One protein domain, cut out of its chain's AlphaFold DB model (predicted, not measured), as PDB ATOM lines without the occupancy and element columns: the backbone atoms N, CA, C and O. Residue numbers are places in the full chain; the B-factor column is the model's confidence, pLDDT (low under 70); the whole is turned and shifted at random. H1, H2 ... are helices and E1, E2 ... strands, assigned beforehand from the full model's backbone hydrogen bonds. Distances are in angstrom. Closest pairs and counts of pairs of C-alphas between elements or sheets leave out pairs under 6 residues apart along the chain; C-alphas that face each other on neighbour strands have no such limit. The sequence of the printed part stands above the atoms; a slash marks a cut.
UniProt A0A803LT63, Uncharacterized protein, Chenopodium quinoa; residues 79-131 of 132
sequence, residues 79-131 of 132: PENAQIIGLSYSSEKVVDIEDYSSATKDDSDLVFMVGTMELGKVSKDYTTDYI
ATOM      1  N   PRO A  79      43.258 -57.709  45.096       80.06
ATOM      2  CA  PRO A  79      43.933 -58.394  46.197       80.06
ATOM      3  C   PRO A  79      43.113 -58.340  47.495       80.06
ATOM      4  O   PRO A  79      42.498 -57.323  47.805       80.06
ATOM      5  N   GLU A  80      43.108 -59.418  48.283       76.62
ATOM      6  CA  GLU A  80      42.312 -59.493  49.524       76.62
ATOM      7  C   GLU A  80      42.753 -58.475  50.593       76.62
ATOM      8  O   GLU A  80      41.956 -58.074  51.439       76.62
ATOM      9  N   ASN A  81      44.013 -58.040  50.549       80.00
ATOM     10  CA  ASN A  81      44.600 -57.009  51.409       80.00
ATOM     11  C   ASN A  81      44.413 -55.582  50.862       80.00
ATOM     12  O   ASN A  81      44.917 -54.635  51.473       80.00
ATOM     13  N   ALA A  82      43.728 -55.411  49.727       81.25
ATOM     14  CA  ALA A  82      43.612 -54.113  49.088       81.25
ATOM     15  C   ALA A  82      42.567 -53.211  49.759       81.25
ATOM     16  O   ALA A  82      41.428 -53.611  50.013       81.25
ATOM     17  N   GLN A  83      42.930 -51.949  49.977       83.94
ATOM     18  CA  GLN A  83      42.012 -50.908  50.423       83.94
ATOM     19  C   GLN A  83      41.419 -50.191  49.212       83.94
ATOM     20  O   GLN A  83      42.131 -49.547  48.439       83.94
ATOM     21  N   ILE A  84      40.099 -50.295  49.049       85.12
ATOM     22  CA  ILE A  84      39.383 -49.647  47.947       85.12
ATOM     23  C   ILE A  84      38.945 -48.255  48.395       85.12
ATOM     24  O   ILE A  84      38.092 -48.112  49.274       85.12
ATOM     25  N   ILE A  85      39.497 -47.230  47.765       86.56
ATOM     26  CA  ILE A  85      39.299 -45.828  48.118       86.56
ATOM     27  C   ILE A  85      38.512 -45.146  47.011       86.56
ATOM     28  O   ILE A  85      38.939 -45.103  45.859       86.56
ATOM     29  N   GLY A  86      37.355 -44.596  47.348       85.75
ATOM     30  CA  GLY A  86      36.527 -43.843  46.422       85.75
ATOM     31  C   GLY A  86      36.943 -42.383  46.382       85.75
ATOM     32  O   GLY A  86      36.942 -41.707  47.409       85.75
ATOM     33  N   LEU A  87      37.223 -41.863  45.189       83.94
ATOM     34  CA  LEU A  87      37.391 -40.425  45.011       83.94
ATOM     35  C   LEU A  87      36.015 -39.778  44.853       83.94
ATOM     36  O   LEU A  87      35.243 -40.128  43.953       83.94
ATOM     37  N   SER A  88      35.681 -38.848  45.746       81.56
ATOM     38  CA  SER A  88      34.412 -38.128  45.696       81.56
ATOM     39  C   SER A  88      34.589 -36.679  46.113       81.56
ATOM     40  O   SER A  88      34.937 -36.402  47.253       81.56
ATOM     41  N   TYR A  89      34.214 -35.760  45.222       78.06
ATOM     42  CA  TYR A  89      34.199 -34.324  45.507       78.06
ATOM     43  C   TYR A  89      33.329 -33.953  46.719       78.06
ATOM     44  O   TYR A  89      33.585 -32.976  47.409       78.06
ATOM     45  N   SER A  90      32.277 -34.732  46.990       76.75
ATOM     46  CA  SER A  90      31.398 -34.515  48.144       76.75
ATOM     47  C   SER A  90      31.872 -35.218  49.420       76.75
ATOM     48  O   SER A  90      31.077 -35.350  50.349       76.75
ATOM     49  N   SER A  91      33.098 -35.754  49.453       79.12
ATOM     50  CA  SER A  91      33.626 -36.381  50.665       79.12
ATOM     51  C   SER A  91      33.899 -35.332  51.744       79.12
ATOM     52  O   SER A  91      34.395 -34.247  51.461       79.12
ATOM     53  N   GLU A  92      33.607 -35.673  52.997       74.00
ATOM     54  CA  GLU A  92      33.951 -34.841  54.159       74.00
ATOM     55  C   GLU A  92      35.451 -34.914  54.497       74.00
ATOM     56  O   GLU A  92      35.978 -34.045  55.191       74.00
ATOM     57  N   LYS A  93      36.147 -35.948  54.005       82.44
ATOM     58  CA  LYS A  93      37.555 -36.234  54.297       82.44
ATOM     59  C   LYS A  93      38.434 -35.748  53.141       82.44
ATOM     60  O   LYS A  93      38.614 -36.459  52.157       82.44
ATOM     61  N   VAL A  94      38.970 -34.539  53.280       84.19
ATOM     62  CA  VAL A  94      40.001 -33.987  52.385       84.19
ATOM     63  C   VAL A  94      41.366 -34.406  52.915       84.19
ATOM     64  O   VAL A  94      41.650 -34.188  54.097       84.19
ATOM     65  N   VAL A  95      42.189 -35.030  52.076       85.00
ATOM     66  CA  VAL A  95      43.510 -35.534  52.485       85.00
ATOM     67  C   VAL A  95      44.575 -35.122  51.487       85.00
ATOM     68  O   VAL A  95      44.326 -35.063  50.287       85.00
ATOM     69  N   ASP A  96      45.783 -34.884  51.988       85.38
ATOM     70  CA  ASP A  96      46.953 -34.862  51.124       85.38
ATOM     71  C   ASP A  96      47.288 -36.305  50.716       85.38
ATOM     72  O   ASP A  96      47.325 -37.207  51.559       85.38
ATOM     73  N   ILE A  97      47.477 -36.542  49.416       83.12
ATOM     74  CA  ILE A  97      47.730 -37.885  48.888       83.12
ATOM     75  C   ILE A  97      49.099 -38.423  49.323       83.12
ATOM     76  O   ILE A  97      49.242 -39.633  49.516       83.12
ATOM     77  N   GLU A  98      50.087 -37.547  49.524       83.25
ATOM     78  CA  GLU A  98      51.427 -37.927  49.976       83.25
ATOM     79  C   GLU A  98      51.366 -38.404  51.430       83.25
ATOM     80  O   GLU A  98      51.842 -39.500  51.746       83.25
ATOM     81  N   ASP A  99      50.671 -37.652  52.288       84.31
ATOM     82  CA  ASP A  99      50.438 -38.029  53.685       84.31
ATOM     83  C   ASP A  99      49.590 -39.302  53.786       84.31
ATOM     84  O   ASP A  99      49.875 -40.188  54.596       84.31
ATOM     85  N   TYR A 100      48.564 -39.428  52.941       81.94
ATOM     86  CA  TYR A 100      47.692 -40.598  52.916       81.94
ATOM     87  C   TYR A 100      48.457 -41.865  52.514       81.94
ATOM     88  O   TYR A 100      48.326 -42.907  53.164       81.94
ATOM     89  N   SER A 101      49.295 -41.776  51.477       77.56
ATOM     90  CA  SER A 101      50.135 -42.898  51.047       77.56
ATOM     91  C   SER A 101      51.156 -43.288  52.119       77.56
ATOM     92  O   SER A 101      51.340 -44.473  52.378       77.56
ATOM     93  N   SER A 102      51.730 -42.306  52.818       80.19
ATOM     94  CA  SER A 102      52.713 -42.526  53.888       80.19
ATOM     95  C   SER A 102      52.097 -43.106  55.166       80.19
ATOM     96  O   SER A 102      52.769 -43.796  55.929       80.19
ATOM     97  N   ALA A 103      50.821 -42.810  55.426       77.44
ATOM     98  CA  ALA A 103      50.068 -43.348  56.560       77.44
ATOM     99  C   ALA A 103      49.504 -44.755  56.299       77.44
ATOM    100  O   ALA A 103      49.078 -45.440  57.238       77.44
ATOM    101  N   THR A 104      49.472 -45.178  55.035       71.31
ATOM    102  CA  THR A 104      49.036 -46.517  54.640       71.31
ATOM    103  C   THR A 104      50.101 -47.537  55.045       71.31
ATOM    104  O   THR A 104      51.297 -47.274  54.978       71.31
ATOM    105  N   LYS A 105      49.676 -48.713  55.518       66.19
ATOM    106  CA  LYS A 105      50.610 -49.778  55.906       66.19
ATOM    107  C   LYS A 105      51.329 -50.315  54.663       66.19
ATOM    108  O   LYS A 105      50.668 -50.597  53.672       66.19
ATOM    109  N   ASP A 106      52.635 -50.566  54.770       65.88
ATOM    110  CA  ASP A 106      53.484 -51.108  53.687       65.88
ATOM    111  C   ASP A 106      52.990 -52.438  53.069       65.88
ATOM    112  O   ASP A 106      53.470 -52.839  52.015       65.88
ATOM    113  N   ASP A 107      52.047 -53.135  53.711       68.38
ATOM    114  CA  ASP A 107      51.559 -54.466  53.313       68.38
ATOM    115  C   ASP A 107      50.132 -54.452  52.719       68.38
ATOM    116  O   ASP A 107      49.527 -55.505  52.501       68.38
ATOM    117  N   SER A 108      49.546 -53.271  52.490       74.94
ATOM    118  CA  SER A 108      48.214 -53.139  51.879       74.94
ATOM    119  C   SER A 108      48.283 -52.475  50.511       74.94
ATOM    120  O   SER A 108      48.758 -51.347  50.392       74.94
ATOM    121  N   ASP A 109      47.738 -53.148  49.500       81.69
ATOM    122  CA  ASP A 109      47.575 -52.573  48.168       81.69
ATOM    123  C   ASP A 109      46.511 -51.465  48.182       81.69
ATOM    124  O   ASP A 109      45.477 -51.572  48.842       81.69
ATOM    125  N   LEU A 110      46.740 -50.388  47.432       85.19
ATOM    126  CA  LEU A 110      45.783 -49.288  47.312       85.19
ATOM    127  C   LEU A 110      45.064 -49.346  45.969       85.19
ATOM    128  O   LEU A 110      45.691 -49.332  44.909       85.19
ATOM    129  N   VAL A 111      43.732 -49.360  46.010       86.62
ATOM    130  CA  VAL A 111      42.888 -49.333  44.814       86.62
ATOM    131  C   VAL A 111      42.059 -48.061  44.822       86.62
ATOM    132  O   VAL A 111      41.136 -47.908  45.618       86.62
ATOM    133  N   PHE A 112      42.357 -47.154  43.897       86.44
ATOM    134  CA  PHE A 112      41.608 -45.911  43.742       86.44
ATOM    135  C   PHE A 112      40.463 -46.077  42.746       86.44
ATOM    136  O   PHE A 112      40.646 -46.506  41.606       86.44
ATOM    137  N   MET A 113      39.268 -45.701  43.180       85.88
ATOM    138  CA  MET A 113      38.037 -45.819  42.419       85.88
ATOM    139  C   MET A 113      37.608 -44.427  41.954       85.88
ATOM    140  O   MET A 113      37.176 -43.585  42.746       85.88
ATOM    141  N   VAL A 114      37.756 -44.187  40.652       84.06
ATOM    142  CA  VAL A 114      37.500 -42.886  40.026       84.06
ATOM    143  C   VAL A 114      36.170 -42.928  39.285       84.06
ATOM    144  O   VAL A 114      35.984 -43.715  38.356       84.06
ATOM    145  N   GLY A 115      35.231 -42.072  39.684       80.00
ATOM    146  CA  GLY A 115      33.980 -41.891  38.956       80.00
ATOM    147  C   GLY A 115      34.198 -41.021  37.722       80.00
ATOM    148  O   GLY A 115      34.454 -39.831  37.856       80.00
ATOM    149  N   THR A 116      34.058 -41.590  36.525       72.69
ATOM    150  CA  THR A 116      34.137 -40.838  35.256       72.69
ATOM    151  C   THR A 116      32.760 -40.413  34.729       72.69
ATOM    152  O   THR A 116      32.624 -40.107  33.547       72.69
ATOM    153  N   MET A 117      31.723 -40.453  35.573       69.50
ATOM    154  CA  MET A 117      30.341 -40.119  35.213       69.50
ATOM    155  C   MET A 117      30.088 -38.621  35.431       69.50
ATOM    156  O   MET A 117      30.475 -38.087  36.467       69.50
ATOM    157  N   GLU A 118      29.395 -37.956  34.500       58.94
ATOM    158  CA  GLU A 118      29.036 -36.530  34.640       58.94
ATOM    159  C   GLU A 118      28.059 -36.284  35.804       58.94
ATOM    160  O   GLU A 118      28.122 -35.254  36.472       58.94
ATOM    161  N   LEU A 119      27.178 -37.251  36.079       52.97
ATOM    162  CA  LEU A 119      26.218 -37.253  37.183       52.97
ATOM    163  C   LEU A 119      26.131 -38.674  37.746       52.97
ATOM    164  O   LEU A 119      25.549 -39.566  37.135       52.97
ATOM    165  N   GLY A 120      26.715 -38.899  38.920       57.81
ATOM    166  CA  GLY A 120      26.693 -40.208  39.561       57.81
ATOM    167  C   GLY A 120      27.552 -40.242  40.814       57.81
ATOM    168  O   GLY A 120      28.451 -39.424  40.993       57.81
ATOM    169  N   LYS A 121      27.262 -41.186  41.707       62.12
ATOM    170  CA  LYS A 121      28.143 -41.505  42.833       62.12
ATOM    171  C   LYS A 121      28.844 -42.815  42.522       62.12
ATOM    172  O   LYS A 121      28.206 -43.752  42.045       62.12
ATOM    173  N   VAL A 122      30.137 -42.876  42.819       66.56
ATOM    174  CA  VAL A 122      30.894 -44.131  42.802       66.56
ATOM    175  C   VAL A 122      30.168 -45.129  43.714       66.56
ATOM    176  O   VAL A 122      29.784 -44.765  44.828       66.56
ATOM    177  N   SER A 123      29.904 -46.343  43.212       63.12
ATOM    178  CA  SER A 123      29.186 -47.399  43.951       63.12
ATOM    179  C   SER A 123      29.830 -47.613  45.323       63.12
ATOM    180  O   SER A 123      31.049 -47.660  45.435       63.12
ATOM    181  N   LYS A 124      28.984 -47.696  46.356       61.09
ATOM    182  CA  LYS A 124      29.385 -47.801  47.769       61.09
ATOM    183  C   LYS A 124      29.711 -49.220  48.209       61.09
ATOM    184  O   LYS A 124      30.195 -49.404  49.318       61.09
ATOM    185  N   ASP A 125      29.408 -50.210  47.378       64.62
ATOM    186  CA  ASP A 125      29.278 -51.599  47.825       64.62
ATOM    187  C   ASP A 125      30.622 -52.224  48.234       64.62
ATOM    188  O   ASP A 125      30.641 -53.175  49.009       64.62
ATOM    189  N   TYR A 126      31.742 -51.648  47.780       66.62
ATOM    190  CA  TYR A 126      33.097 -52.157  48.038       66.62
ATOM    191  C   TYR A 126      34.072 -51.091  48.540       66.62
ATOM    192  O   TYR A 126      35.240 -51.381  48.778       66.62
ATOM    193  N   THR A 127      33.625 -49.845  48.676       71.69
ATOM    194  CA  THR A 127      34.505 -48.738  49.043       71.69
ATOM    195  C   THR A 127      34.750 -48.737  50.550       71.69
ATOM    196  O   THR A 127      33.812 -48.633  51.337       71.69
ATOM    197  N   THR A 128      36.017 -48.839  50.944       76.44
ATOM    198  CA  THR A 128      36.457 -48.780  52.343       76.44
ATOM    199  C   THR A 128      36.426 -47.350  52.873       76.44
ATOM    200  O   THR A 128      35.997 -47.127  53.999       76.44
ATOM    201  N   ASP A 129      36.848 -46.383  52.055       79.38
ATOM    202  CA  ASP A 129      36.964 -44.978  52.448       79.38
ATOM    203  C   ASP A 129      36.665 -44.056  51.259       79.38
ATOM    204  O   ASP A 129      36.973 -44.393  50.117       79.38
ATOM    205  N   TYR A 130      36.098 -42.876  51.523       81.94
ATOM    206  CA  TYR A 130      35.950 -41.819  50.520       81.94
ATOM    207  C   TYR A 130      36.849 -40.639  50.857       81.94
ATOM    208  O   TYR A 130      36.799 -40.129  51.976       81.94
ATOM    209  N   ILE A 131      37.611 -40.163  49.878       85.12
ATOM    210  CA  ILE A 131      38.475 -38.986  50.025       85.12
ATOM    211  C   ILE A 131      38.240 -37.979  48.893       85.12
ATOM    212  O   ILE A 131      37.738 -38.349  47.824       85.12
TER     213      ILE A 131
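This is residues 79 to 131 of the 132 residues of an uncharacterized protein of Chenopodium quinoa (UniProt A0A803LT63). With little regular structure, this is a small sheet of three parallel strands, E1 between E2 and E3, set among loops, with one short helix, H1, off the sheet. The 53 printed residues hold E1, H1, E2, E3 in chain order, class mixed, only 20 residues in named elements. The whole is only just compact, close to loose: radius of gyration of the C-alphas 11.6 A, spans 35 by 24 by 16 A.

Look first at inner strand E1, residues 83 to 87. Edge strand E2, residues 110 to 114, is parallel to it at 27 degrees; N 85 and O 111 are 2.8 A apart, within hydrogen-bond range. Edge strand E3, residues 129 to 131, is parallel to E1 at 36 degrees, with N 86 and O 129 at 2.8 A. H1, residues 97 to 103, is not on the sheet and is apart from E3; every O i to N i+4 pair in it is within hydrogen-bond range. E1, H1, E2 form a strand-helix-strand unit, two parallel neighbour strands with a helix between, its crossover right-handed.

Find C-alpha 83 at (42.012, -50.908, 50.423); E1 runs 12.7 A from there. H1 spans 9.7 A, E2 12.8 A, and E3 6.6 A to C-alpha 131 at (38.475, -38.986, 50.025).

The C-alphas farthest apart, Asp 106 and Leu 119, are 34.8 A apart. The printed part has no cut; the link E2 to E3 is long. Residues 105 to 107 and 117 to 126 have pLDDT under 70.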